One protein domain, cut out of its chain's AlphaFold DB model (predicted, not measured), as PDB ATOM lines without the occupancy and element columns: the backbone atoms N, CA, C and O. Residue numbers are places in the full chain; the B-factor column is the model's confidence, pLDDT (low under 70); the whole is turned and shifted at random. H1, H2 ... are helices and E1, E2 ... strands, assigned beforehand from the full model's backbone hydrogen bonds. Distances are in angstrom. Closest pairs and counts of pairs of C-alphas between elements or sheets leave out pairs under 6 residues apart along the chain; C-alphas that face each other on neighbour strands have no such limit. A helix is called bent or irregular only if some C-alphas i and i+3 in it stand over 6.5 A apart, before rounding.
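This is residues 53 to 244 of the 436 residues of a protein of Anaerovibrio slackiae (UniProt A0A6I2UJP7). The chain is wound in stacked turns, a three-walled solenoid with its strands side by side from turn to turn: E2, E4, E7, E10, E12 and E14 along one wall, E3, E5, E8, E10 and E12 along a second, E3, E6, E9, E11 and E13 along the third, with E3, E10 and E12 each bending from one wall into another. E1 and residues 57 to 71 lie over one end of the stack, and H2 packs on the outside of the second wall, over E3 and E5, with H1 just before it in the chain. The printed part has 192 residues with fourteen named strands and two named helices, in the order E1 to E10, H1, H2, E11 to E14. The strands make one branched sheet, parallel throughout but for the antiparallel pair E1 and E3, and the class is mostly strand. The whole is compact, with a radius of gyration of the C-alphas of 15.4 A and spans of 49 by 39 by 32 A.

The longest strand by residues is E12, residues 208 to 219, 18.4 A from first to last C-alpha; it bends by 128 degrees at residue 212. E10, residues 159 to 168, is 17.8 A long and bends by 114 degrees at residue 163. E3, residues 86 to 96, is 23.4 A long and bends by 94 degrees at residue 92. E5, residues 117 to 122, is 16.4 A long, and E7, residues 131 to 136, is 16.2 A. The shorter strands are E1, residues 53 to 56, which begins at C-alpha 53 (147.129, 50.348, -6.939), E2, 72 to 76, E4, 101 to 105, E6, 126 to 128, E8, 143 to 147, E9, 151 to 154, E11, 202 to 205, E13, 221 to 224, and E14, 234 to 237, which ends at C-alpha 237 (121.371, 50.164, -4.834). H1 is residues 172 to 178; H2, residues 182 to 191, is 14.2 A long and begins at C-alpha 182 (142.231, 32.004, -12.640).

The sheet is twisted, and E3 and E10 have three neighbours each. E7, with N 132 and O 159 at 2.8 A, and E8, with N 144 and O 164 at 2.9 A, lie on one side of E10; E12 lies on the other side, with N 167 and O 216 at 2.8 A. E14 is the neighbour of E12, with N 209 and O 235 at 2.8 A. E4 is the neighbour of E7, with N 102 and O 131 at 2.8 A, and of the edge strand E2, with N 73 and O 101 at 2.8 A. E5 is the neighbour of E8, with N 120 and O 145 at 2.9 A, and of E3, with N 89 and O 119 at 2.8 A. E6 lies on the same side of E3 as E5, with N 96 and O 127 at 2.9 A, and E1 on the other side, with N 92 and O 54 at 2.8 A. From E6 the pairs run to E9, with N 128 and O 153 at 2.8 A, then E11, with N 154 and O 204 at 2.9 A, then the edge strand E13, with N 205 and O 223 at 2.9 A. H2 is on the sheet at a height of 9.2 A, across the strands at 73 degrees to E5 on the local plane; it is over E5 and only just over E3, on which 3 of its 10 C-alphas fall. Its closest C-alpha pair to E3 is Leu 88 and Ala 182, 5.3 A. H1 is not on the sheet; it and H2 touch only at the corner, about perpendicular at 82 degrees, the closest C-alphas being those of Tyr 178 and Thr 184 at 5.5 A. H1 is irregular, but only just: C-alphas 173 and 176 are 6.8 A apart. Every O i to N i+4 pair of H2 is within hydrogen-bond range; in H1 it is 0 of 3, with 2 of 4 O i to N i+3 pairs within range.

The two C-alphas farthest apart are those of Thr 82 and Ser 229, 49.7 A. The printed part has no cut. The long links are E1 to E2, 15 residues, and E4 to E5, 11 residues. The mean pLDDT of the printed part is 89.3; residues 111 to 112, 174, 227, 229 to 232 and 241 to 244 are under 70.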
ATOM      1  N   ILE A  53     147.538  51.631  -6.377       97.31
ATOM      2  CA  ILE A  53     147.129  50.348  -6.939       97.31
ATOM      3  C   ILE A  53     148.383  49.642  -7.448       97.31
ATOM      4  O   ILE A  53     148.935  50.011  -8.485       97.31
ATOM      5  N   VAL A  54     148.838  48.625  -6.718       97.06
ATOM      6  CA  VAL A  54     150.089  47.907  -7.015       97.06
ATOM      7  C   VAL A  54     149.791  46.436  -7.251       97.06
ATOM      8  O   VAL A  54     149.282  45.756  -6.361       97.06
ATOM      9  N   ARG A  55     150.123  45.928  -8.443       96.31
ATOM     10  CA  ARG A  55     149.986  44.501  -8.772       96.31
ATOM     11  C   ARG A  55     151.056  43.662  -8.093       96.31
ATOM     12  O   ARG A  55     152.159  44.141  -7.844       96.31
ATOM     13  N   ILE A  56     150.738  42.392  -7.879       95.38
ATOM     14  CA  ILE A  56     151.682  41.370  -7.418       95.38
ATOM     15  C   ILE A  56     151.607  40.114  -8.279       95.38
ATOM     16  O   ILE A  56     150.591  39.847  -8.927       95.38
ATOM     17  N   ASP A  57     152.692  39.349  -8.281       91.62
ATOM     18  CA  ASP A  57     152.731  38.003  -8.836       91.62
ATOM     19  C   ASP A  57     152.119  36.980  -7.868       91.62
ATOM     20  O   ASP A  57     151.681  37.309  -6.763       91.62
ATOM     21  N   ALA A  58     152.080  35.713  -8.284       87.56
ATOM     22  CA  ALA A  58     151.564  34.624  -7.456       87.56
ATOM     23  C   ALA A  58     152.375  34.383  -6.164       87.56
ATOM     24  O   ALA A  58     151.879  33.726  -5.254       87.56
ATOM     25  N   ASN A  59     153.599  34.913  -6.070       86.81
ATOM     26  CA  ASN A  59     154.458  34.823  -4.889       86.81
ATOM     27  C   ASN A  59     154.361  36.075  -3.995       86.81
ATOM     28  O   ASN A  59     155.045  36.145  -2.974       86.81
ATOM     29  N   GLY A  60     153.541  37.063  -4.366       86.50
ATOM     30  CA  GLY A  60     153.386  38.321  -3.638       86.50
ATOM     31  C   GLY A  60     154.424  39.394  -3.978       86.50
ATOM     32  O   GLY A  60     154.442  40.442  -3.336       86.50
ATOM     33  N   ALA A  61     155.284  39.180  -4.977       91.94
ATOM     34  CA  ALA A  61     156.249  40.186  -5.405       91.94
ATOM     35  C   ALA A  61     155.576  41.235  -6.297       91.94
ATOM     36  O   ALA A  61     154.829  40.889  -7.212       91.94
ATOM     37  N   SER A  62     155.846  42.522  -6.057       92.62
ATOM     38  CA  SER A  62     155.270  43.610  -6.853       92.62
ATOM     39  C   SER A  62     155.628  43.494  -8.337       92.62
ATOM     40  O   SER A  62     156.793  43.316  -8.696       92.62
ATOM     41  N   ILE A  63     154.621  43.647  -9.198       90.00
ATOM     42  CA  ILE A  63     154.775  43.683 -10.652       90.00
ATOM     43  C   ILE A  63     154.538  45.115 -11.129       90.00
ATOM     44  O   ILE A  63     153.395  45.550 -11.275       90.00
ATOM     45  N   GLY A  64     155.628  45.816 -11.437       87.25
ATOM     46  CA  GLY A  64     155.585  47.166 -11.996       87.25
ATOM     47  C   GLY A  64     155.286  48.260 -10.969       87.25
ATOM     48  O   GLY A  64     155.309  48.034  -9.761       87.25
ATOM     49  N   ASP A  65     155.042  49.462 -11.488       90.69
ATOM     50  CA  ASP A  65     154.770  50.662 -10.700       90.69
ATOM     51  C   ASP A  65     153.276  50.796 -10.349       90.69
ATOM     52  O   ASP A  65     152.431  50.006 -10.777       90.69
ATOM     53  N   ASN A  66     152.943  51.838  -9.582       93.44
ATOM     54  CA  ASN A  66     151.561  52.225  -9.299       93.44
ATOM     55  C   ASN A  66     150.757  52.411 -10.600       93.44
ATOM     56  O   ASN A  66     151.158  53.181 -11.481       93.44
ATOM     57  N   LEU A  67     149.613  51.730 -10.701       94.00
ATOM     58  CA  LEU A  67     148.711  51.836 -11.850       94.00
ATOM     59  C   LEU A  67     147.917  53.144 -11.856       94.00
ATOM     60  O   LEU A  67     147.451  53.553 -12.916       94.00
ATOM     61  N   MET A  68     147.762  53.795 -10.700       92.00
ATOM     62  CA  MET A  68     147.111  55.098 -10.615       92.00
ATOM     63  C   MET A  68     148.025  56.169 -11.218       92.00
ATOM     64  O   MET A  68     149.018  56.574 -10.613       92.00
ATOM     65  N   GLN A  69     147.702  56.608 -12.435       84.75
ATOM     66  CA  GLN A  69     148.501  57.558 -13.205       84.75
ATOM     67  C   GLN A  69     147.634  58.752 -13.599       84.75
ATOM     68  O   GLN A  69     146.634  58.616 -14.294       84.75
ATOM     69  N   ASN A  70     148.025  59.954 -13.170       81.81
ATOM     70  CA  ASN A  70     147.250  61.183 -13.396       81.81
ATOM     71  C   ASN A  70     145.789  61.097 -12.898       81.81
ATOM     72  O   ASN A  70     144.898  61.679 -13.511       81.81
ATOM     73  N   GLY A  71     145.554  60.369 -11.802       80.25
ATOM     74  CA  GLY A  71     144.228  60.184 -11.204       80.25
ATOM     75  C   GLY A  71     143.327  59.184 -11.930       80.25
ATOM     76  O   GLY A  71     142.147  59.097 -11.603       80.25
ATOM     77  N   VAL A  72     143.850  58.437 -12.910       83.81
ATOM     78  CA  VAL A  72     143.106  57.374 -13.597       83.81
ATOM     79  C   VAL A  72     143.929  56.084 -13.635       83.81
ATOM     80  O   VAL A  72     145.130  56.110 -13.907       83.81
ATOM     81  N   ALA A  73     143.281  54.950 -13.384       87.62
ATOM     82  CA  ALA A  73     143.848  53.618 -13.547       87.62
ATOM     83  C   ALA A  73     142.955  52.768 -14.459       87.62
ATOM     84  O   ALA A  73     141.823  52.451 -14.099       87.62
ATOM     85  N   ASP A  74     143.476  52.346 -15.611       88.44
ATOM     86  CA  ASP A  74     142.821  51.373 -16.488       88.44
ATOM     87  C   ASP A  74     143.400  49.972 -16.235       88.44
ATOM     88  O   ASP A  74     144.591  49.712 -16.420       88.44
ATOM     89  N   ILE A  75     142.552  49.057 -15.770       94.88
ATOM     90  CA  ILE A  75     142.950  47.766 -15.206       94.88
ATOM     91  C   ILE A  75     142.311  46.637 -16.018       94.88
ATOM     92  O   ILE A  75     141.098  46.466 -16.017       94.88
ATOM     93  N   TYR A  76     143.135  45.822 -16.675       94.88
ATOM     94  CA  TYR A  76     142.712  44.625 -17.422       94.88
ATOM     95  C   TYR A  76     142.983  43.347 -16.627       94.88
ATOM     96  O   TYR A  76     143.841  43.352 -15.748       94.88
ATOM     97  N   ALA A  77     142.315  42.238 -16.942       95.81
ATOM     98  CA  ALA A  77     142.603  40.950 -16.305       95.81
ATOM     99  C   ALA A  77     144.066  40.518 -16.536       95.81
ATOM    100  O   ALA A  77     144.523  40.484 -17.680       95.81
ATOM    101  N   GLY A  78     144.793  40.188 -15.463       93.81
ATOM    102  CA  GLY A  78     146.183  39.716 -15.526       93.81
ATOM    103  C   GLY A  78     146.294  38.252 -15.951       93.81
ATOM    104  O   GLY A  78     147.166  37.900 -16.741       93.81
ATOM    105  N   GLU A  79     145.364  37.426 -15.483       94.38
ATOM    106  CA  GLU A  79     145.196  36.023 -15.868       94.38
ATOM    107  C   GLU A  79     143.754  35.775 -16.310       94.38
ATOM    108  O   GLU A  79     142.842  36.506 -15.920       94.38
ATOM    109  N   VAL A  80     143.552  34.746 -17.131       95.56
ATOM    110  CA  VAL A  80     142.236  34.299 -17.597       95.56
ATOM    111  C   VAL A  80     142.172  32.786 -17.448       95.56
ATOM    112  O   VAL A  80     143.165  32.104 -17.706       95.56
ATOM    113  N   ASP A  81     141.030  32.278 -17.001       95.44
ATOM    114  CA  ASP A  81     140.799  30.848 -16.821       95.44
ATOM    115  C   ASP A  81     140.738  30.097 -18.160       95.44
ATOM    116  O   ASP A  81     140.606  30.683 -19.239       95.44
ATOM    117  N   THR A  82     140.790  28.770 -18.102       94.12
ATOM    118  CA  THR A  82     140.760  27.920 -19.299       94.12
ATOM    119  C   THR A  82     139.460  28.020 -20.099       94.12
ATOM    120  O   THR A  82     139.479  27.761 -21.304       94.12
ATOM    121  N   SER A  83     138.341  28.419 -19.479       91.50
ATOM    122  CA  SER A  83     137.076  28.647 -20.192       91.50
ATOM    123  C   SER A  83     136.998  30.014 -20.883       91.50
ATOM    124  O   SER A  83     136.126  30.223 -21.729       91.50
ATOM    125  N   GLY A  84     137.910  30.936 -20.561       92.31
ATOM    126  CA  GLY A  84     137.929  32.283 -21.122       92.31
ATOM    127  C   GLY A  84     136.844  33.206 -20.562       92.31
ATOM    128  O   GLY A  84     136.488  34.176 -21.230       92.31
ATOM    129  N   LYS A  85     136.280  32.904 -19.386       93.31
ATOM    130  CA  LYS A  85     135.133  33.616 -18.794       93.31
ATOM    131  C   LYS A  85     135.450  34.344 -17.499       93.31
ATOM    132  O   LYS A  85     134.758  35.310 -17.173       93.31
ATOM    133  N   VAL A  86     136.480  33.917 -16.780       95.38
ATOM    134  CA  VAL A  86     136.874  34.481 -15.489       95.38
ATOM    135  C   VAL A  86     138.272  35.067 -15.599       95.38
ATOM    136  O   VAL A  86     139.231  34.378 -15.943       95.38
ATOM    137  N   GLY A  87     138.389  36.357 -15.295       96.88
ATOM    138  CA  GLY A  87     139.670  37.036 -15.140       96.88
ATOM    139  C   GLY A  87     140.119  37.075 -13.690       96.88
ATOM    140  O   GLY A  87     139.289  37.176 -12.787       96.88
ATOM    141  N   LEU A  88     141.432  37.076 -13.476       96.94
ATOM    142  CA  LEU A  88     142.047  37.264 -12.166       96.94
ATOM    143  C   LEU A  88     143.068  38.406 -12.198       96.94
ATOM    144  O   LEU A  88     143.937  38.481 -13.073       96.94
ATOM    145  N   ASN A  89     142.975  39.280 -11.201       97.62
ATOM    146  CA  ASN A  89     143.971  40.276 -10.843       97.62
ATOM    147  C   ASN A  89     144.419  40.059  -9.400       97.62
ATOM    148  O   ASN A  89     143.594  39.788  -8.529       97.62
ATOM    149  N   ARG A  90     145.715  40.258  -9.147       97.06
ATOM    150  CA  ARG A  90     146.286  40.243  -7.799       97.06
ATOM    151  C   ARG A  90     146.962  41.567  -7.501       97.06
ATOM    152  O   ARG A  90     147.757  42.057  -8.309       97.06
ATOM    153  N   PHE A  91     146.657  42.119  -6.338       97.62
ATOM    154  CA  PHE A  91     147.174  43.389  -5.866       97.62
ATOM    155  C   PHE A  91     147.764  43.247  -4.467       97.62
ATOM    156  O   PHE A  91     147.249  42.513  -3.626       97.62
ATOM    157  N   ASN A  92     148.827  43.999  -4.202       96.19
ATOM    158  CA  ASN A  92     149.249  44.262  -2.834       96.19
ATOM    159  C   ASN A  92     148.297  45.279  -2.195       96.19
ATOM    160  O   ASN A  92     147.738  45.040  -1.130       96.19
ATOM    161  N   THR A  93     148.093  46.407  -2.873       97.25
ATOM    162  CA  THR A  93     147.263  47.533  -2.435       97.25
ATOM    163  C   THR A  93     146.267  47.899  -3.525       97.25
ATOM    164  O   THR A  93     146.573  47.805  -4.717       97.25
ATOM    165  N   PHE A  94     145.073  48.316  -3.108       98.50
ATOM    166  CA  PHE A  94     144.039  48.840  -3.988       98.50
ATOM    167  C   PHE A  94     143.364  50.025  -3.295       98.50
ATOM    168  O   PHE A  94     142.394  49.865  -2.552       98.50
ATOM    169  N   THR A  95     143.929  51.207  -3.517       98.25
ATOM    170  CA  THR A  95     143.443  52.474  -2.971       98.25
ATOM    171  C   THR A  95     143.104  53.429  -4.109       98.25
ATOM    172  O   THR A  95     143.962  53.705  -4.950       98.25
ATOM    173  N   VAL A  96     141.871  53.935  -4.115       95.56
ATOM    174  CA  VAL A  96     141.373  54.958  -5.046       95.56
ATOM    175  C   VAL A  96     140.922  56.155  -4.223       95.56
ATOM    176  O   VAL A  96     139.928  56.062  -3.506       95.56
ATOM    177  N   GLU A  97     141.641  57.265  -4.301       93.81
ATOM    178  CA  GLU A  97     141.384  58.460  -3.497       93.81
ATOM    179  C   GLU A  97     140.334  59.376  -4.136       93.81
ATOM    180  O   GLU A  97     139.938  59.219  -5.293       93.81
ATOM    181  N   ASN A  98     139.838  60.349  -3.369       85.25
ATOM    182  CA  ASN A  98     138.836  61.293  -3.863       85.25
ATOM    183  C   ASN A  98     139.341  62.050  -5.109       85.25
ATOM    184  O   ASN A  98     140.441  62.599  -5.123       85.25
ATOM    185  N   GLY A  99     138.508  62.103  -6.148       77.25
ATOM    186  CA  GLY A  99     138.850  62.685  -7.447       77.25
ATOM    187  C   GLY A  99     139.582  61.737  -8.401       77.25
ATOM    188  O   GLY A  99     139.807  62.119  -9.550       77.25
ATOM    189  N   GLU A 100     139.914  60.518  -7.971       85.38
ATOM    190  CA  GLU A 100     140.523  59.488  -8.815       85.38
ATOM    191  C   GLU A 100     139.496  58.483  -9.353       85.38
ATOM    192  O   GLU A 100     138.400  58.317  -8.806       85.38
ATOM    193  N   ILE A 101     139.858  57.801 -10.443       84.50
ATOM    194  CA  ILE A 101     139.006  56.826 -11.133       84.50
ATOM    195  C   ILE A 101     139.794  55.546 -11.427       84.50
ATOM    196  O   ILE A 101     140.832  55.587 -12.081       84.50
ATOM    197  N   ALA A 102     139.271  54.391 -11.021       93.69
ATOM    198  CA  ALA A 102     139.759  53.081 -11.440       93.69
ATOM    199  C   ALA A 102     138.722  52.376 -12.325       93.69
ATOM    200  O   ALA A 102     137.616  52.056 -11.889       93.69
ATOM    201  N   ASN A 103     139.095  52.097 -13.571       89.69
ATOM    202  CA  ASN A 103     138.283  51.369 -14.536       89.69
ATOM    203  C   ASN A 103     138.793  49.933 -14.652       89.69
ATOM    204  O   ASN A 103     139.907  49.693 -15.116       89.69
ATOM    205  N   LEU A 104     137.975  48.967 -14.245       96.69
ATOM    206  CA  LEU A 104     138.282  47.548 -14.328       96.69
ATOM    207  C   LEU A 104     137.583  46.953 -15.544       96.69
ATOM    208  O   LEU A 104     136.366  46.789 -15.562       96.69
ATOM    209  N   TYR A 105     138.358  46.616 -16.565       92.06
ATOM    210  CA  TYR A 105     137.839  46.064 -17.804       92.06
ATOM    211  C   TYR A 105     137.747  44.543 -17.723       92.06
ATOM    212  O   TYR A 105     138.741  43.850 -17.487       92.06
ATOM    213  N   PHE A 106     136.566  44.016 -18.031       93.94
ATOM    214  CA  PHE A 106     136.270  42.589 -18.149       93.94
ATOM    215  C   PHE A 106     136.823  42.028 -19.464       93.94
ATOM    216  O   PHE A 106     136.092  41.545 -20.322       93.94
ATOM    217  N   LYS A 107     138.134  42.152 -19.653       91.69
ATOM    218  CA  LYS A 107     138.908  41.575 -20.753       91.69
ATOM    219  C   LYS A 107     140.376  41.503 -20.355       91.69
ATOM    220  O   LYS A 107     140.850  42.290 -19.535       91.69
ATOM    221  N   ASN A 108     141.115  40.598 -20.983       88.88
ATOM    222  CA  ASN A 108     142.573  40.657 -20.975       88.88
ATOM    223  C   ASN A 108     143.042  41.541 -22.142       88.88
ATOM    224  O   ASN A 108     142.475  41.486 -23.238       88.88
ATOM    225  N   SER A 109     144.076  42.355 -21.917       76.69
ATOM    226  CA  SER A 109     144.603  43.286 -22.926       76.69
ATOM    227  C   SER A 109     145.116  42.589 -24.193       76.69
ATOM    228  O   SER A 109     145.164  43.210 -25.249       76.69
ATOM    229  N   SER A 110     145.487  41.310 -24.096       70.50
ATOM    230  CA  SER A 110     146.111  40.529 -25.168       70.50
ATOM    231  C   SER A 110     145.119  39.689 -25.976       70.50
ATOM    232  O   SER A 110     145.373  39.423 -27.147       70.50
ATOM    233  N   THR A 111     144.008  39.243 -25.376       64.56
ATOM    234  CA  THR A 111     143.064  38.303 -26.022       64.56
ATOM    235  C   THR A 111     141.779  38.964 -26.519       64.56
ATOM    236  O   THR A 111     141.043  38.350 -27.291       64.56
ATOM    237  N   GLY A 112     141.487  40.198 -26.087       67.44
ATOM    238  CA  GLY A 112     140.365  41.029 -26.552       67.44
ATOM    239  C   GLY A 112     138.953  40.510 -26.243       67.44
ATOM    240  O   GLY A 112     137.994  41.265 -26.386       67.44
ATOM    241  N   SER A 113     138.811  39.256 -25.811       84.06
ATOM    242  CA  SER A 113     137.526  38.616 -25.524       84.06
ATOM    243  C   SER A 113     136.959  39.108 -24.195       84.06
ATOM    244  O   SER A 113     137.692  39.251 -23.213       84.06
ATOM    245  N   ALA A 114     135.650  39.364 -24.179       87.50
ATOM    246  CA  ALA A 114     134.944  39.793 -22.984       87.50
ATOM    247  C   ALA A 114     134.818  38.642 -21.978       87.50
ATOM    248  O   ALA A 114     134.406  37.535 -22.324       87.50
ATOM    249  N   LEU A 115     135.157  38.943 -20.731       92.88
ATOM    250  CA  LEU A 115     134.992  38.084 -19.568       92.88
ATOM    251  C   LEU A 115     133.611  38.332 -18.958       92.88
ATOM    252  O   LEU A 115     133.044  39.414 -19.104       92.88
ATOM    253  N   ASP A 116     133.078  37.341 -18.256       93.12
ATOM    254  CA  ASP A 116     131.811  37.461 -17.529       93.12
ATOM    255  C   ASP A 116     132.068  37.892 -16.074       93.12
ATOM    256  O   ASP A 116     131.301  38.660 -15.494       93.12
ATOM    257  N   THR A 117     133.201  37.456 -15.512       95.81
ATOM    258  CA  THR A 117     133.589  37.690 -14.118       95.81
ATOM    259  C   THR A 117     135.018  38.213 -14.031       95.81
ATOM    260  O   THR A 117     135.909  37.723 -14.729       95.81
ATOM    261  N   LEU A 118     135.258  39.168 -13.134       98.00
ATOM    262  CA  LEU A 118     136.591  39.670 -12.822       98.00
ATOM    263  C   LEU A 118     136.847  39.586 -11.318       98.00
ATOM    264  O   LEU A 118     136.210  40.281 -10.527       98.00
ATOM    265  N   VAL A 119     137.804  38.743 -10.944       97.94
ATOM    266  CA  VAL A 119     138.233  38.536  -9.562       97.94
ATOM    267  C   VAL A 119     139.451  39.395  -9.267       97.94
ATOM    268  O   VAL A 119     140.463  39.306  -9.957       97.94
ATOM    269  N   ASN A 120     139.361  40.223  -8.229       98.38
ATOM    270  CA  ASN A 120     140.436  41.098  -7.779       98.38
ATOM    271  C   ASN A 120     140.785  40.744  -6.342       98.38
ATOM    272  O   ASN A 120     140.011  41.001  -5.420       98.38
ATOM    273  N   THR A 121     141.957  40.156  -6.153       97.19
ATOM    274  CA  THR A 121     142.449  39.806  -4.827       97.19
ATOM    275  C   THR A 121     143.417  40.865  -4.331       97.19
ATOM    276  O   THR A 121     144.290  41.289  -5.093       97.19
ATOM    277  N   VAL A 122     143.305  41.268  -3.070       96.94
ATOM    278  CA  VAL A 122     144.125  42.332  -2.484       96.94
ATOM    279  C   VAL A 122     144.659  41.866  -1.136       96.94
ATOM    280  O   VAL A 122     143.876  41.498  -0.269       96.94
ATOM    281  N   GLU A 123     145.982  41.856  -0.954       94.88
ATOM    282  CA  GLU A 123     146.599  41.423   0.317       94.88
ATOM    283  C   GLU A 123     146.246  42.377   1.475       94.88
ATOM    284  O   GLU A 123     146.035  41.935   2.603       94.88
ATOM    285  N   ASN A 124     146.149  43.680   1.194       95.50
ATOM    286  CA  ASN A 124     145.796  44.719   2.165       95.50
ATOM    287  C   ASN A 124     144.324  45.148   2.060       95.50
ATOM    288  O   ASN A 124     143.587  44.724   1.165       95.50
ATOM    289  N   GLN A 125     143.901  46.025   2.976       97.25
ATOM    290  CA  GLN A 125     142.562  46.607   2.962       97.25
ATOM    291  C   GLN A 125     142.326  47.398   1.673       97.25
ATOM    292  O   GLN A 125     143.171  48.187   1.238       97.25
ATOM    293  N   ILE A 126     141.152  47.198   1.085       98.69
ATOM    294  CA  ILE A 126     140.709  47.932  -0.098       98.69
ATOM    295  C   ILE A 126     140.119  49.264   0.358       98.69
ATOM    296  O   ILE A 126     139.245  49.269   1.220       98.69
ATOM    297  N   ASN A 127     140.571  50.380  -0.212       98.50
ATOM    298  CA  ASN A 127     140.136  51.721   0.185       98.50
ATOM    299  C   ASN A 127     139.614  52.495  -1.027       98.50
ATOM    300  O   ASN A 127     140.342  52.711  -1.995       98.50
ATOM    301  N   ILE A 128     138.349  52.907  -0.997       97.88
ATOM    302  CA  ILE A 128     137.688  53.573  -2.124       97.88
ATOM    303  C   ILE A 128     137.039  54.863  -1.631       97.88
ATOM    304  O   ILE A 128     135.953  54.849  -1.061       97.88
ATOM    305  N   SER A 129     137.703  55.982  -1.886       92.88
ATOM    306  CA  SER A 129     137.191  57.345  -1.711       92.88
ATOM    307  C   SER A 129     136.965  58.056  -3.055       92.88
ATOM    308  O   SER A 129     136.369  59.132  -3.077       92.88
ATOM    309  N   GLY A 130     137.423  57.477  -4.170       86.44
ATOM    310  CA  GLY A 130     137.128  57.907  -5.542       86.44
ATOM    311  C   GLY A 130     136.111  57.008  -6.249       86.44
ATOM    312  O   GLY A 130     135.218  56.450  -5.616       86.44
ATOM    313  N   ILE A 131     136.233  56.860  -7.570       88.56
ATOM    314  CA  ILE A 131     135.276  56.105  -8.394       88.56
ATOM    315  C   ILE A 131     135.894  54.792  -8.881       88.56
ATOM    316  O   ILE A 131     136.976  54.786  -9.460       88.56
ATOM    317  N   VAL A 132     135.174  53.684  -8.724       96.25
ATOM    318  CA  VAL A 132     135.516  52.372  -9.285       96.25
ATOM    319  C   VAL A 132     134.421  51.934 -10.255       96.25
ATOM    320  O   VAL A 132     133.251  51.889  -9.884       96.25
ATOM    321  N   ASN A 133     134.792  51.576 -11.485       89.94
ATOM    322  CA  ASN A 133     133.859  51.127 -12.519       89.94
ATOM    323  C   ASN A 133     134.226  49.725 -13.020       89.94
ATOM    324  O   ASN A 133     135.351  49.505 -13.463       89.94
ATOM    325  N   GLY A 134     133.274  48.793 -13.010       91.94
ATOM    326  CA  GLY A 134     133.361  47.522 -13.725       91.94
ATOM    327  C   GLY A 134     132.849  47.676 -15.156       91.94
ATOM    328  O   GLY A 134     131.664  47.921 -15.350       91.94
ATOM    329  N   ILE A 135     133.735  47.565 -16.149       85.25
ATOM    330  CA  ILE A 135     133.436  47.849 -17.556       85.25
ATOM    331  C   ILE A 135     133.520  46.573 -18.393       85.25
ATOM    332  O   ILE A 135     134.603  46.028 -18.630       85.25
ATOM    333  N   ARG A 136     132.383  46.138 -18.931       85.06
ATOM    334  CA  ARG A 136     132.275  45.026 -19.879       85.06
ATOM    335  C   ARG A 136     131.596  45.541 -21.142       85.06
ATOM    336  O   ARG A 136     130.567  46.197 -21.065       85.06
ATOM    337  N   ASN A 137     132.209  45.299 -22.302       80.75
ATOM    338  CA  ASN A 137     131.708  45.770 -23.604       80.75
ATOM    339  C   ASN A 137     131.345  47.272 -23.640       80.75
ATOM    340  O   ASN A 137     130.342  47.655 -24.226       80.75
ATOM    341  N   ASN A 138     132.178  48.121 -23.022       75.69
ATOM    342  CA  ASN A 138     132.012  49.587 -22.939       75.69
ATOM    343  C   ASN A 138     130.806  50.078 -22.107       75.69
ATOM    344  O   ASN A 138     130.526  51.279 -22.063       75.69
ATOM    345  N   THR A 139     130.140  49.175 -21.392       73.88
ATOM    346  CA  THR A 139     129.055  49.473 -20.447       73.88
ATOM    347  C   THR A 139     129.438  49.072 -19.025       73.88
ATOM    348  O   THR A 139     130.326  48.237 -18.838       73.88
ATOM    349  N   ILE A 140     128.770  49.653 -18.022       79.81
ATOM    350  CA  ILE A 140     128.877  49.183 -16.635       79.81
ATOM    351  C   ILE A 140     128.147  47.846 -16.521       79.81
ATOM    352  O   ILE A 140     126.918  47.807 -16.548       79.81
ATOM    353  N   ASP A 141     128.914  46.763 -16.450       83.06
ATOM    354  CA  ASP A 141     128.420  45.385 -16.482       83.06
ATOM    355  C   ASP A 141     129.515  44.417 -15.969       83.06
ATOM    356  O   ASP A 141     130.630  44.833 -15.641       83.06
ATOM    357  N   GLY A 142     129.200  43.125 -15.886       88.31
ATOM    358  CA  GLY A 142     130.080  42.056 -15.434       88.31
ATOM    359  C   GLY A 142     130.021  41.825 -13.923       88.31
ATOM    360  O   GLY A 142     129.638  42.701 -13.141       88.31
ATOM    361  N   ASN A 143     130.414  40.618 -13.511       93.88
ATOM    362  CA  ASN A 143     130.451  40.228 -12.105       93.88
ATOM    363  C   ASN A 143     131.784  40.610 -11.457       93.88
ATOM    364  O   ASN A 143     132.807  39.951 -11.678       93.88
ATOM    365  N   LEU A 144     131.781  41.689 -10.676       97.50
ATOM    366  CA  LEU A 144     132.980  42.218 -10.041       97.50
ATOM    367  C   LEU A 144     133.169  41.608  -8.651       97.50
ATOM    368  O   LEU A 144     132.326  41.775  -7.775       97.50
ATOM    369  N   TYR A 145     134.305  40.947  -8.439       98.38
ATOM    370  CA  TYR A 145     134.684  40.391  -7.142       98.38
ATOM    371  C   TYR A 145     135.883  41.143  -6.572       98.38
ATOM    372  O   TYR A 145     136.900  41.312  -7.252       98.38
ATOM    373  N   PHE A 146     135.774  41.529  -5.304       98.56
ATOM    374  CA  PHE A 146     136.879  42.017  -4.487       98.56
ATOM    375  C   PHE A 146     137.071  41.111  -3.277       98.56
ATOM    376  O   PHE A 146     136.161  40.926  -2.473       98.56
ATOM    377  N   ILE A 147     138.270  40.555  -3.148       96.94
ATOM    378  CA  ILE A 147     138.614  39.596  -2.100       96.94
ATOM    379  C   ILE A 147     139.807  40.151  -1.325       96.94
ATOM    380  O   ILE A 147     140.878  40.329  -1.906       96.94
ATOM    381  N   SER A 148     139.635  40.433  -0.034       96.75
ATOM    382  CA  SER A 148     140.728  40.916   0.820       96.75
ATOM    383  C   SER A 148     140.576  40.431   2.257       96.75
ATOM    384  O   SER A 148     139.560  40.735   2.880       96.75
ATOM    385  N   PRO A 149     141.584  39.765   2.850       94.94
ATOM    386  CA  PRO A 149     141.522  39.336   4.246       94.94
ATOM    387  C   PRO A 149     141.449  40.494   5.248       94.94
ATOM    388  O   PRO A 149     141.063  40.292   6.398       94.94
ATOM    389  N   GLN A 150     141.795  41.704   4.808       96.06
ATOM    390  CA  GLN A 150     141.743  42.945   5.582       96.06
ATOM    391  C   GLN A 150     140.460  43.757   5.299       96.06
ATOM    392  O   GLN A 150     140.245  44.830   5.868       96.06
ATOM    393  N   GLY A 151     139.584  43.232   4.436       96.88
ATOM    394  CA  GLY A 151     138.280  43.797   4.121       96.88
ATOM    395  C   GLY A 151     138.322  45.016   3.197       96.88
ATOM    396  O   GLY A 151     139.244  45.202   2.398       96.88
ATOM    397  N   MET A 152     137.277  45.839   3.280       98.56
ATOM    398  CA  MET A 152     137.043  46.961   2.371       98.56
ATOM    399  C   MET A 152     136.450  48.160   3.105       98.56
ATOM    400  O   MET A 152     135.547  48.016   3.927       98.56
ATOM    401  N   VAL A 153     136.908  49.350   2.730       98.06
ATOM    402  CA  VAL A 153     136.319  50.633   3.094       98.06
ATOM    403  C   VAL A 153     135.900  51.364   1.824       98.06
ATOM    404  O   VAL A 153     136.723  51.605   0.940       98.06
ATOM    405  N   VAL A 154     134.631  51.754   1.747       97.25
ATOM    406  CA  VAL A 154     134.144  52.733   0.771       97.25
ATOM    407  C   VAL A 154     133.834  54.006   1.542       97.25
ATOM    408  O   VAL A 154     132.825  54.073   2.240       97.25
ATOM    409  N   GLY A 155     134.730  54.986   1.463       93.56
ATOM    410  CA  GLY A 155     134.581  56.268   2.146       93.56
ATOM    411  C   GLY A 155     133.389  57.064   1.617       93.56
ATOM    412  O   GLY A 155     132.826  56.744   0.574       93.56
ATOM    413  N   SER A 156     133.020  58.140   2.307       87.12
ATOM    414  CA  SER A 156     131.817  58.936   2.011       87.12
ATOM    415  C   SER A 156     131.761  59.557   0.609       87.12
ATOM    416  O   SER A 156     130.679  59.856   0.114       87.12
ATOM    417  N   THR A 157     132.906  59.758  -0.049       83.81
ATOM    418  CA  THR A 157     132.989  60.213  -1.451       83.81
ATOM    419  C   THR A 157     133.161  59.067  -2.447       83.81
ATOM    420  O   THR A 157     133.132  59.292  -3.657       83.81
ATOM    421  N   GLY A 158     133.357  57.847  -1.947       89.00
ATOM    422  CA  GLY A 158     133.589  56.648  -2.729       89.00
ATOM    423  C   GLY A 158     132.348  56.210  -3.494       89.00
ATOM    424  O   GLY A 158     131.241  56.187  -2.951       89.00
ATOM    425  N   VAL A 159     132.537  55.826  -4.756       90.06
ATOM    426  CA  VAL A 159     131.476  55.295  -5.614       90.06
ATOM    427  C   VAL A 159     131.961  54.039  -6.325       90.06
ATOM    428  O   VAL A 159     132.991  54.068  -6.994       90.06
ATOM    429  N   ILE A 160     131.197  52.952  -6.241       95.19
ATOM    430  CA  ILE A 160     131.415  51.736  -7.033       95.19
ATOM    431  C   ILE A 160     130.235  51.537  -7.982       95.19
ATOM    432  O   ILE A 160     129.087  51.508  -7.541       95.19
ATOM    433  N   ASN A 161     130.521  51.353  -9.270       89.81
ATOM    434  CA  ASN A 161     129.540  51.028 -10.302       89.81
ATOM    435  C   ASN A 161     129.921  49.704 -10.977       89.81
ATOM    436  O   ASN A 161     131.032  49.578 -11.493       89.81
ATOM    437  N   ALA A 162     129.023  48.720 -10.997       89.56
ATOM    438  CA  ALA A 162     129.280  47.415 -11.618       89.56
ATOM    439  C   ALA A 162     127.989  46.743 -12.117       89.56
ATOM    440  O   ALA A 162     126.890  47.163 -11.759       89.56
ATOM    441  N   GLY A 163     128.104  45.669 -12.906       88.50
ATOM    442  CA  GLY A 163     126.957  44.798 -13.196       88.50
ATOM    443  C   GLY A 163     126.453  44.128 -11.916       88.50
ATOM    444  O   GLY A 163     125.315  44.343 -11.497       88.50
ATOM    445  N   SER A 164     127.348  43.416 -11.232       92.88
ATOM    446  CA  SER A 164     127.185  42.965  -9.847       92.88
ATOM    447  C   SER A 164     128.465  43.203  -9.049       92.88
ATOM    448  O   SER A 164     129.552  43.299  -9.624       92.88
ATOM    449  N   LEU A 165     128.339  43.303  -7.725       97.31
ATOM    450  CA  LEU A 165     129.480  43.405  -6.818       97.31
ATOM    451  C   LEU A 165     129.401  42.321  -5.747       97.31
ATOM    452  O   LEU A 165     128.396  42.211  -5.051       97.31
ATOM    453  N   THR A 166     130.486  41.572  -5.581       97.88
ATOM    454  CA  THR A 166     130.709  40.703  -4.423       97.88
ATOM    455  C   THR A 166     131.992  41.114  -3.707       97.88
ATOM    456  O   THR A 166     133.050  41.221  -4.334       97.88
ATOM    457  N   VAL A 167     131.912  41.327  -2.396       98.38
ATOM    458  CA  VAL A 167     133.060  41.643  -1.543       98.38
ATOM    459  C   VAL A 167     133.159  40.601  -0.446       98.38
ATOM    460  O   VAL A 167     132.201  40.397   0.292       98.38
ATOM    461  N   VAL A 168     134.322  39.966  -0.323       95.69
ATOM    462  CA  VAL A 168     134.553  38.934   0.691       95.69
ATOM    463  C   VAL A 168     135.811  39.247   1.482       95.69
ATOM    464  O   VAL A 168     136.850  39.582   0.904       95.69
ATOM    465  N   ALA A 169     135.722  39.081   2.800       95.12
ATOM    466  CA  ALA A 169     136.846  39.184   3.717       95.12
ATOM    467  C   ALA A 169     137.255  37.813   4.294       95.12
ATOM    468  O   ALA A 169     136.913  37.502   5.438       95.12
ATOM    469  N   PRO A 170     137.951  36.956   3.517       92.62
ATOM    470  CA  PRO A 170     138.317  35.610   3.949       92.62
ATOM    471  C   PRO A 170     139.555  35.602   4.860       92.62
ATOM    472  O   PRO A 170     140.363  36.518   4.832       92.62
ATOM    473  N   GLU A 171     139.757  34.543   5.635       89.25
ATOM    474  CA  GLU A 171     140.945  34.324   6.469       89.25
ATOM    475  C   GLU A 171     142.218  34.206   5.605       89.25
ATOM    476  O   GLU A 171     142.235  33.482   4.600       89.25
ATOM    477  N   SER A 172     143.296  34.907   5.998       78.25
ATOM    478  CA  SER A 172     144.547  35.072   5.228       78.25
ATOM    479  C   SER A 172     145.186  33.757   4.780       78.25
ATOM    480  O   SER A 172     145.736  33.668   3.680       78.25
ATOM    481  N   ASP A 173     145.089  32.736   5.622       74.00
ATOM    482  CA  ASP A 173     145.875  31.511   5.491       74.00
ATOM    483  C   ASP A 173     145.253  30.520   4.498       74.00
ATOM    484  O   ASP A 173     145.940  29.641   3.976       74.00
ATOM    485  N   PHE A 174     143.966  30.689   4.178       68.94
ATOM    486  CA  PHE A 174     143.214  29.749   3.345       68.94
ATOM    487  C   PHE A 174     142.820  30.317   1.983       68.94
ATOM    488  O   PHE A 174     142.725  29.561   1.013       68.94
ATOM    489  N   TRP A 175     142.639  31.636   1.852       80.12
ATOM    490  CA  TRP A 175     142.153  32.213   0.594       80.12
ATOM    491  C   TRP A 175     143.158  32.072  -0.562       80.12
ATOM    492  O   TRP A 175     142.750  31.848  -1.701       80.12
ATOM    493  N   LYS A 176     144.474  32.084  -0.291       81.88
ATOM    494  CA  LYS A 176     145.509  31.924  -1.333       81.88
ATOM    495  C   LYS A 176     145.393  30.609  -2.105       81.88
ATOM    496  O   LYS A 176     145.776  30.559  -3.267       81.88
ATOM    497  N   TYR A 177     144.836  29.561  -1.493       84.94
ATOM    498  CA  TYR A 177     144.555  28.300  -2.180       84.94
ATOM    499  C   TYR A 177     143.415  28.444  -3.197       84.94
ATOM    500  O   TYR A 177     143.538  28.016  -4.344       84.94
ATOM    501  N   TYR A 178     142.317  29.086  -2.794       87.38
ATOM    502  CA  TYR A 178     141.147  29.295  -3.647       87.38
ATOM    503  C   TYR A 178     141.446  30.234  -4.817       87.38
ATOM    504  O   TYR A 178     140.958  30.024  -5.926       87.38
ATOM    505  N   PHE A 179     142.325  31.211  -4.607       91.19
ATOM    506  CA  PHE A 179     142.651  32.238  -5.593       91.19
ATOM    507  C   PHE A 179     144.089  32.135  -6.131       91.19
ATOM    508  O   PHE A 179     144.685  33.119  -6.577       91.19
ATOM    509  N   ALA A 180     144.651  30.922  -6.115       90.94
ATOM    510  CA  ALA A 180     146.009  30.650  -6.580       90.94
ATOM    511  C   ALA A 180     146.201  30.961  -8.072       90.94
ATOM    512  O   ALA A 180     147.274  31.416  -8.463       90.94
ATOM    513  N   ASN A 181     145.182  30.732  -8.907       94.50
ATOM    514  CA  ASN A 181     145.144  31.057 -10.338       94.50
ATOM    515  C   ASN A 181     143.705  31.295 -10.821       94.50
ATOM    516  O   ASN A 181     142.747  31.158 -10.053       94.50
ATOM    517  N   ALA A 182     143.544  31.691 -12.084       94.69
ATOM    518  CA  ALA A 182     142.231  32.004 -12.640       94.69
ATOM    519  C   ALA A 182     141.261  30.802 -12.645       94.69
ATOM    520  O   ALA A 182     140.081  30.993 -12.362       94.69
ATOM    521  N   ASP A 183     141.732  29.565 -12.861       96.19
ATOM    522  CA  ASP A 183     140.878  28.364 -12.832       96.19
ATOM    523  C   ASP A 183     140.393  28.022 -11.414       96.19
ATOM    524  O   ASP A 183     139.219  27.704 -11.206       96.19
ATOM    525  N   THR A 184     141.268  28.101 -10.405       94.75
ATOM    526  CA  THR A 184     140.846  27.899  -9.007       94.75
ATOM    527  C   THR A 184     139.895  29.006  -8.566       94.75
ATOM    528  O   THR A 184     138.892  28.714  -7.919       94.75
ATOM    529  N   SER A 185     140.143  30.247  -9.001       94.31
ATOM    530  CA  SER A 185     139.273  31.396  -8.726       94.31
ATOM    531  C   SER A 185     137.896  31.223  -9.364       94.31
ATOM    532  O   SER A 185     136.881  31.477  -8.718       94.31
ATOM    533  N   ALA A 186     137.836  30.731 -10.606       94.12
ATOM    534  CA  ALA A 186     136.584  30.403 -11.280       94.12
ATOM    535  C   ALA A 186     135.784  29.348 -10.499       94.12
ATOM    536  O   ALA A 186     134.575  29.495 -10.308       94.12
ATOM    537  N   ASN A 187     136.459  28.317  -9.982       93.06
ATOM    538  CA  ASN A 187     135.835  27.302  -9.133       93.06
ATOM    539  C   ASN A 187     135.372  27.860  -7.779       93.06
ATOM    540  O   ASN A 187     134.287  27.502  -7.321       93.06
ATOM    541  N   ALA A 188     136.166  28.725  -7.145       91.56
ATOM    542  CA  ALA A 188     135.817  29.378  -5.886       91.56
ATOM    543  C   ALA A 188     134.559  30.237  -6.046       91.56
ATOM    544  O   ALA A 188     133.603  30.065  -5.294       91.56
ATOM    545  N   VAL A 189     134.512  31.069  -7.093       91.38
ATOM    546  CA  VAL A 189     133.354  31.915  -7.412       91.38
ATOM    547  C   VAL A 189     132.111  31.085  -7.708       91.38
ATOM    548  O   VAL A 189     131.063  31.309  -7.107       91.38
ATOM    549  N   LYS A 190     132.226  30.088  -8.591       90.44
ATOM    550  CA  LYS A 190     131.100  29.231  -8.979       90.44
ATOM    551  C   LYS A 190     130.466  28.517  -7.785       90.44
ATOM    552  O   LYS A 190     129.248  28.380  -7.729       90.44
ATOM    553  N   ASN A 191     131.291  28.042  -6.856       87.56
ATOM    554  CA  ASN A 191     130.833  27.281  -5.697       87.56
ATOM    555  C   ASN A 191     130.610  28.153  -4.453       87.56
ATOM    556  O   ASN A 191     130.265  27.606  -3.409       87.56
ATOM    557  N   ARG A 192     130.841  29.471  -4.550       88.44
ATOM    558  CA  ARG A 192     130.865  30.408  -3.416       88.44
ATOM    559  C   ARG A 192     131.696  29.889  -2.242       88.44
ATOM    560  O   ARG A 192     131.256  29.882  -1.096       88.44
ATOM    561  N   ASN A 193     132.883  29.378  -2.551       85.19
ATOM    562  CA  ASN A 193     133.780  28.818  -1.555       85.19
ATOM    563  C   ASN A 193     134.965  29.753  -1.337       85.19
ATOM    564  O   ASN A 193     135.888  29.805  -2.150       85.19
ATOM    565  N   TRP A 194     134.915  30.476  -0.224       83.50
ATOM    566  CA  TRP A 194     135.895  31.495   0.141       83.50
ATOM    567  C   TRP A 194     136.842  31.047   1.263       83.50
ATOM    568  O   TRP A 194     137.810  31.739   1.567       83.50
ATOM    569  N   GLY A 195     136.572  29.889   1.877       81.81
ATOM    570  CA  GLY A 195     137.134  29.518   3.173       81.81
ATOM    571  C   GLY A 195     136.412  30.202   4.341       81.81
ATOM    572  O   GLY A 195     135.289  30.679   4.201       81.81
ATOM    573  N   ARG A 196     137.058  30.211   5.510       85.44
ATOM    574  CA  ARG A 196     136.565  30.917   6.702       85.44
ATOM    575  C   ARG A 196     136.718  32.425   6.517       85.44
ATOM    576  O   ARG A 196     137.582  32.859   5.759       85.44
ATOM    577  N   LEU A 197     135.903  33.216   7.209       88.81
ATOM    578  CA  LEU A 197     136.012  34.677   7.203       88.81
ATOM    579  C   LEU A 197     137.080  35.151   8.201       88.81
ATOM    580  O   LEU A 197     137.305  34.520   9.231       88.81
ATOM    581  N   SER A 198     137.755  36.250   7.866       88.25
ATOM    582  CA  SER A 198     138.807  36.861   8.683       88.25
ATOM    583  C   SER A 198     138.215  37.615   9.870       88.25
ATOM    584  O   SER A 198     137.310  38.430   9.703       88.25
ATOM    585  N   ASP A 199     138.794  37.419  11.055       87.44
ATOM    586  CA  ASP A 199     138.459  38.192  12.258       87.44
ATOM    587  C   ASP A 199     138.852  39.677  12.141       87.44
ATOM    588  O   ASP A 199     138.260  40.541  12.793       87.44
ATOM    589  N   GLU A 200     139.856  39.973  11.316       87.19
ATOM    590  CA  GLU A 200     140.366  41.327  11.080       87.19
ATOM    591  C   GLU A 200     139.627  42.023   9.933       87.19
ATOM    592  O   GLU A 200     139.482  43.248   9.920       87.19
ATOM    593  N   GLY A 201     139.133  41.233   8.978       90.94
ATOM    594  CA  GLY A 201     138.497  41.701   7.760       90.94
ATOM    595  C   GLY A 201     137.097  42.250   8.008       90.94
ATOM    596  O   GLY A 201     136.145  41.506   8.254       90.94
ATOM    597  N   LYS A 202     136.958  43.574   7.908       94.62
ATOM    598  CA  LYS A 202     135.680  44.289   8.060       94.62
ATOM    599  C   LYS A 202     135.286  44.976   6.763       94.62
ATOM    600  O   LYS A 202     136.147  45.436   6.016       94.62
ATOM    601  N   ILE A 203     133.986  45.084   6.522       98.06
ATOM    602  CA  ILE A 203     133.448  45.855   5.400       98.06
ATOM    603  C   ILE A 203     132.752  47.094   5.959       98.06
ATOM    604  O   ILE A 203     131.766  46.971   6.684       98.06
ATOM    605  N   ASN A 204     133.263  48.278   5.621       97.62
ATOM    606  CA  ASN A 204     132.711  49.564   6.040       97.62
ATOM    607  C   ASN A 204     132.318  50.388   4.810       97.62
ATOM    608  O   ASN A 204     133.172  50.696   3.982       97.62
ATOM    609  N   ILE A 205     131.045  50.757   4.683       97.25
ATOM    610  CA  ILE A 205     130.529  51.480   3.515       97.25
ATOM    611  C   ILE A 205     129.855  52.772   3.968       97.25
ATOM    612  O   ILE A 205     128.717  52.745   4.416       97.25
ATOM    613  N   ASP A 206     130.537  53.897   3.798       92.81
ATOM    614  CA  ASP A 206     129.988  55.243   3.990       92.81
ATOM    615  C   ASP A 206     129.589  55.903   2.660       92.81
ATOM    616  O   ASP A 206     128.848  56.885   2.657       92.81
ATOM    617  N   GLY A 207     130.086  55.385   1.534       88.06
ATOM    618  CA  GLY A 207     129.807  55.890   0.189       88.06
ATOM    619  C   GLY A 207     128.677  55.161  -0.540       88.06
ATOM    620  O   GLY A 207     127.710  54.671   0.052       88.06
ATOM    621  N   HIS A 208     128.797  55.091  -1.865       88.75
ATOM    622  CA  HIS A 208     127.737  54.608  -2.746       88.75
ATOM    623  C   HIS A 208     128.172  53.385  -3.555       88.75
ATOM    624  O   HIS A 208     129.211  53.383  -4.209       88.75
ATOM    625  N   ILE A 209     127.333  52.354  -3.569       94.31
ATOM    626  CA  ILE A 209     127.474  51.188  -4.439       94.31
ATOM    627  C   ILE A 209     126.218  51.091  -5.291       94.31
ATOM    628  O   ILE A 209     125.109  50.957  -4.772       94.31
ATOM    629  N   ASN A 210     126.413  51.140  -6.602       89.75
ATOM    630  CA  ASN A 210     125.360  51.049  -7.595       89.75
ATOM    631  C   ASN A 210     125.624  49.822  -8.464       89.75
ATOM    632  O   ASN A 210     126.682  49.716  -9.091       89.75
ATOM    633  N   THR A 211     124.664  48.905  -8.533       88.44
ATOM    634  CA  THR A 211     124.767  47.743  -9.414       88.44
ATOM    635  C   THR A 211     123.505  47.518 -10.230       88.44
ATOM    636  O   THR A 211     122.408  47.947  -9.866       88.44
ATOM    637  N   ALA A 212     123.657  46.848 -11.369       83.19
ATOM    638  CA  ALA A 212     122.515  46.462 -12.186       83.19
ATOM    639  C   ALA A 212     121.752  45.292 -11.542       83.19
ATOM    640  O   ALA A 212     120.523  45.315 -11.480       83.19
ATOM    641  N   THR A 213     122.462  44.289 -11.017       85.69
ATOM    642  CA  THR A 213     121.862  42.971 -10.745       85.69
ATOM    643  C   THR A 213     121.962  42.512  -9.293       85.69
ATOM    644  O   THR A 213     121.048  41.836  -8.816       85.69
ATOM    645  N   GLY A 214     123.016  42.875  -8.559       90.75
ATOM    646  CA  GLY A 214     123.139  42.461  -7.164       90.75
ATOM    647  C   GLY A 214     124.346  43.004  -6.411       90.75
ATOM    648  O   GLY A 214     125.317  43.473  -7.013       90.75
ATOM    649  N   ILE A 215     124.250  42.953  -5.083       96.25
ATOM    650  CA  ILE A 215     125.313  43.304  -4.133       96.25
ATOM    651  C   ILE A 215     125.404  42.188  -3.095       96.25
ATOM    652  O   ILE A 215     124.392  41.809  -2.505       96.25
ATOM    653  N   ASP A 216     126.616  41.699  -2.863       96.38
ATOM    654  CA  ASP A 216     126.906  40.650  -1.894       96.38
ATOM    655  C   ASP A 216     128.111  41.034  -1.035       96.38
ATOM    656  O   ASP A 216     129.196  41.279  -1.565       96.38
ATOM    657  N   LEU A 217     127.917  41.142   0.279       97.94
ATOM    658  CA  LEU A 217     128.971  41.510   1.226       97.94
ATOM    659  C   LEU A 217     129.121  40.400   2.271       97.94
ATOM    660  O   LEU A 217     128.175  40.109   3.003       97.94
ATOM    661  N   GLU A 218     130.321  39.828   2.369       95.00
ATOM    662  CA  GLU A 218     130.644  38.726   3.279       95.00
ATOM    663  C   GLU A 218     131.856  39.067   4.165       95.00
ATOM    664  O   GLU A 218     132.985  39.186   3.684       95.00
ATOM    665  N   ALA A 219     131.645  39.218   5.476       94.19
ATOM    666  CA  ALA A 219     132.705  39.514   6.449       94.19
ATOM    667  C   ALA A 219     132.338  39.034   7.864       94.19
ATOM    668  O   ALA A 219     131.255  38.511   8.088       94.19
ATOM    669  N   VAL A 220     133.202  39.231   8.860       91.38
ATOM    670  CA  VAL A 220     132.808  39.039  10.273       91.38
ATOM    671  C   VAL A 220     131.981  40.227  10.788       91.38
ATOM    672  O   VAL A 220     131.097  40.077  11.636       91.38
ATOM    673  N   SER A 221     132.243  41.427  10.265       94.50
ATOM    674  CA  SER A 221     131.525  42.653  10.616       94.50
ATOM    675  C   SER A 221     131.287  43.507   9.377       94.50
ATOM    676  O   SER A 221     132.215  43.759   8.601       94.50
ATOM    677  N   ILE A 222     130.043  43.954   9.223       97.06
ATOM    678  CA  ILE A 222     129.609  44.862   8.164       97.06
ATOM    679  C   ILE A 222     129.031  46.115   8.823       97.06
ATOM    680  O   ILE A 222     128.094  46.035   9.620       97.06
ATOM    681  N   ASN A 223     129.585  47.276   8.489       96.69
ATOM    682  CA  ASN A 223     129.123  48.571   8.976       96.69
ATOM    683  C   ASN A 223     128.740  49.436   7.780       96.69
ATOM    684  O   ASN A 223     129.567  49.717   6.916       96.69
ATOM    685  N   LEU A 224     127.479  49.841   7.719       96.44
ATOM    686  CA  LEU A 224     126.943  50.668   6.650       96.44
ATOM    687  C   LEU A 224     126.574  52.033   7.225       96.44
ATOM    688  O   LEU A 224     125.773  52.122   8.154       96.44
ATOM    689  N   GLY A 225     127.169  53.082   6.674       89.25
ATOM    690  CA  GLY A 225     127.013  54.462   7.099       89.25
ATOM    691  C   GLY A 225     127.769  54.809   8.374       89.25
ATOM    692  O   GLY A 225     128.028  53.970   9.243       89.25
ATOM    693  N   SER A 226     128.034  56.103   8.523       81.81
ATOM    694  CA  SER A 226     128.614  56.668   9.730       81.81
ATOM    695  C   SER A 226     127.551  56.834  10.815       81.81
ATOM    696  O   SER A 226     126.399  57.171  10.539       81.81
ATOM    697  N   THR A 227     127.954  56.675  12.074       69.50
ATOM    698  CA  THR A 227     127.123  57.022  13.238       69.50
ATOM    699  C   THR A 227     127.055  58.531  13.488       69.50
ATOM    700  O   THR A 227     126.275  58.981  14.325       69.50
ATOM    701  N   ALA A 228     127.860  59.336  12.785       71.56
ATOM    702  CA  ALA A 228     127.812  60.786  12.890       71.56
ATOM    703  C   ALA A 228     126.573  61.336  12.162       71.56
ATOM    704  O   ALA A 228     126.474  61.239  10.940       71.56
ATOM    705  N   SER A 229     125.673  61.994  12.899       58.62
ATOM    706  CA  SER A 229     124.395  62.540  12.399       58.62
ATOM    707  C   SER A 229     124.525  63.553  11.249       58.62
ATOM    708  O   SER A 229     123.538  63.893  10.610       58.62
ATOM    709  N   SER A 230     125.731  64.066  10.982       64.00
ATOM    710  CA  SER A 230     126.030  65.011   9.896       64.00
ATOM    711  C   SER A 230     126.742  64.379   8.693       64.00
ATOM    712  O   SER A 230     127.151  65.106   7.788       64.00
ATOM    713  N   SER A 231     126.968  63.063   8.692       65.56
ATOM    714  CA  SER A 231     127.586  62.382   7.553       65.56
ATOM    715  C   SER A 231     126.595  62.298   6.390       65.56
ATOM    716  O   SER A 231     125.415  62.038   6.639       65.56
ATOM    717  N   PRO A 232     127.028  62.464   5.124       68.12
ATOM    718  CA  PRO A 232     126.218  61.997   4.004       68.12
ATOM    719  C   PRO A 232     125.890  60.514   4.228       68.12
ATOM    720  O   PRO A 232     126.747  59.750   4.684       68.12
ATOM    721  N   GLY A 233     124.630  60.144   3.998       76.62
ATOM    722  CA  GLY A 233     124.186  58.763   4.151       76.62
ATOM    723  C   GLY A 233     124.754  57.883   3.040       76.62
ATOM    724  O   GLY A 233     124.884  58.329   1.897       76.62
ATOM    725  N   PHE A 234     125.063  56.630   3.367       91.06
ATOM    726  CA  PHE A 234     125.519  55.659   2.372       91.06
ATOM    727  C   PHE A 234     124.361  55.237   1.450       91.06
ATOM    728  O   PHE A 234     123.179  55.418   1.772       91.06
ATOM    729  N   SER A 235     124.679  54.600   0.320       90.50
ATOM    730  CA  SER A 235     123.652  53.879  -0.439       90.50
ATOM    731  C   SER A 235     124.148  52.589  -1.078       90.50
ATOM    732  O   SER A 235     125.124  52.611  -1.826       90.50
ATOM    733  N   LEU A 236     123.408  51.502  -0.882       92.88
ATOM    734  CA  LEU A 236     123.531  50.262  -1.649       92.88
ATOM    735  C   LEU A 236     122.303  50.136  -2.550       92.88
ATOM    736  O   LEU A 236     121.194  50.011  -2.037       92.88
ATOM    737  N   LYS A 237     122.482  50.189  -3.872       89.69
ATOM    738  CA  LYS A 237     121.371  50.164  -4.834       89.69
ATOM    739  C   LYS A 237     121.566  49.109  -5.910       89.69
ATOM    740  O   LYS A 237     122.624  49.065  -6.537       89.69
ATOM    741  N   THR A 238     120.526  48.323  -6.166       87.81
ATOM    742  CA  THR A 238     120.457  47.383  -7.296       87.81
ATOM    743  C   THR A 238     119.364  47.798  -8.283       87.81
ATOM    744  O   THR A 238     118.555  48.681  -7.999       87.81
ATOM    745  N   GLY A 239     119.330  47.184  -9.470       80.31
ATOM    746  CA  GLY A 239     118.403  47.587 -10.532       80.31
ATOM    747  C   GLY A 239     118.769  48.929 -11.166       80.31
ATOM    748  O   GLY A 239     117.938  49.545 -11.837       80.31
ATOM    749  N   VAL A 240     120.001  49.405 -10.951       75.50
ATOM    750  CA  VAL A 240     120.483  50.654 -11.531       75.50
ATOM    751  C   VAL A 240     120.732  50.445 -13.018       75.50
ATOM    752  O   VAL A 240     121.519  49.597 -13.434       75.50
ATOM    753  N   VAL A 241     120.055  51.254 -13.827       67.75
ATOM    754  CA  VAL A 241     120.227  51.268 -15.276       67.75
ATOM    755  C   VAL A 241     121.360  52.232 -15.612       67.75
ATOM    756  O   VAL A 241     121.200  53.448 -15.500       67.75
ATOM    757  N   PHE A 242     122.516  51.686 -15.989       63.06
ATOM    758  CA  PHE A 242     123.662  52.471 -16.431       63.06
ATOM    759  C   PHE A 242     123.617  52.729 -17.922       63.06
ATOM    760  O   PHE A 242     123.201  51.882 -18.713       63.06
ATOM    761  N   ASN A 243     124.123  53.896 -18.286       51.28
ATOM    762  CA  ASN A 243     124.249  54.279 -19.664       51.28
ATOM    763  C   ASN A 243     125.567  53.860 -20.303       51.28
ATOM    764  O   ASN A 243     126.579  53.895 -19.609       51.28
ATOM    765  N   GLU A 244     125.586  53.548 -21.610       44.72
ATOM    766  CA  GLU A 244     126.844  53.466 -22.371       44.72
ATOM    767  C   GLU A 244     127.731  54.686 -22.091       44.72
ATOM    768  O   GLU A 244     127.275  55.831 -21.987       44.72
TER     769      GLU A 244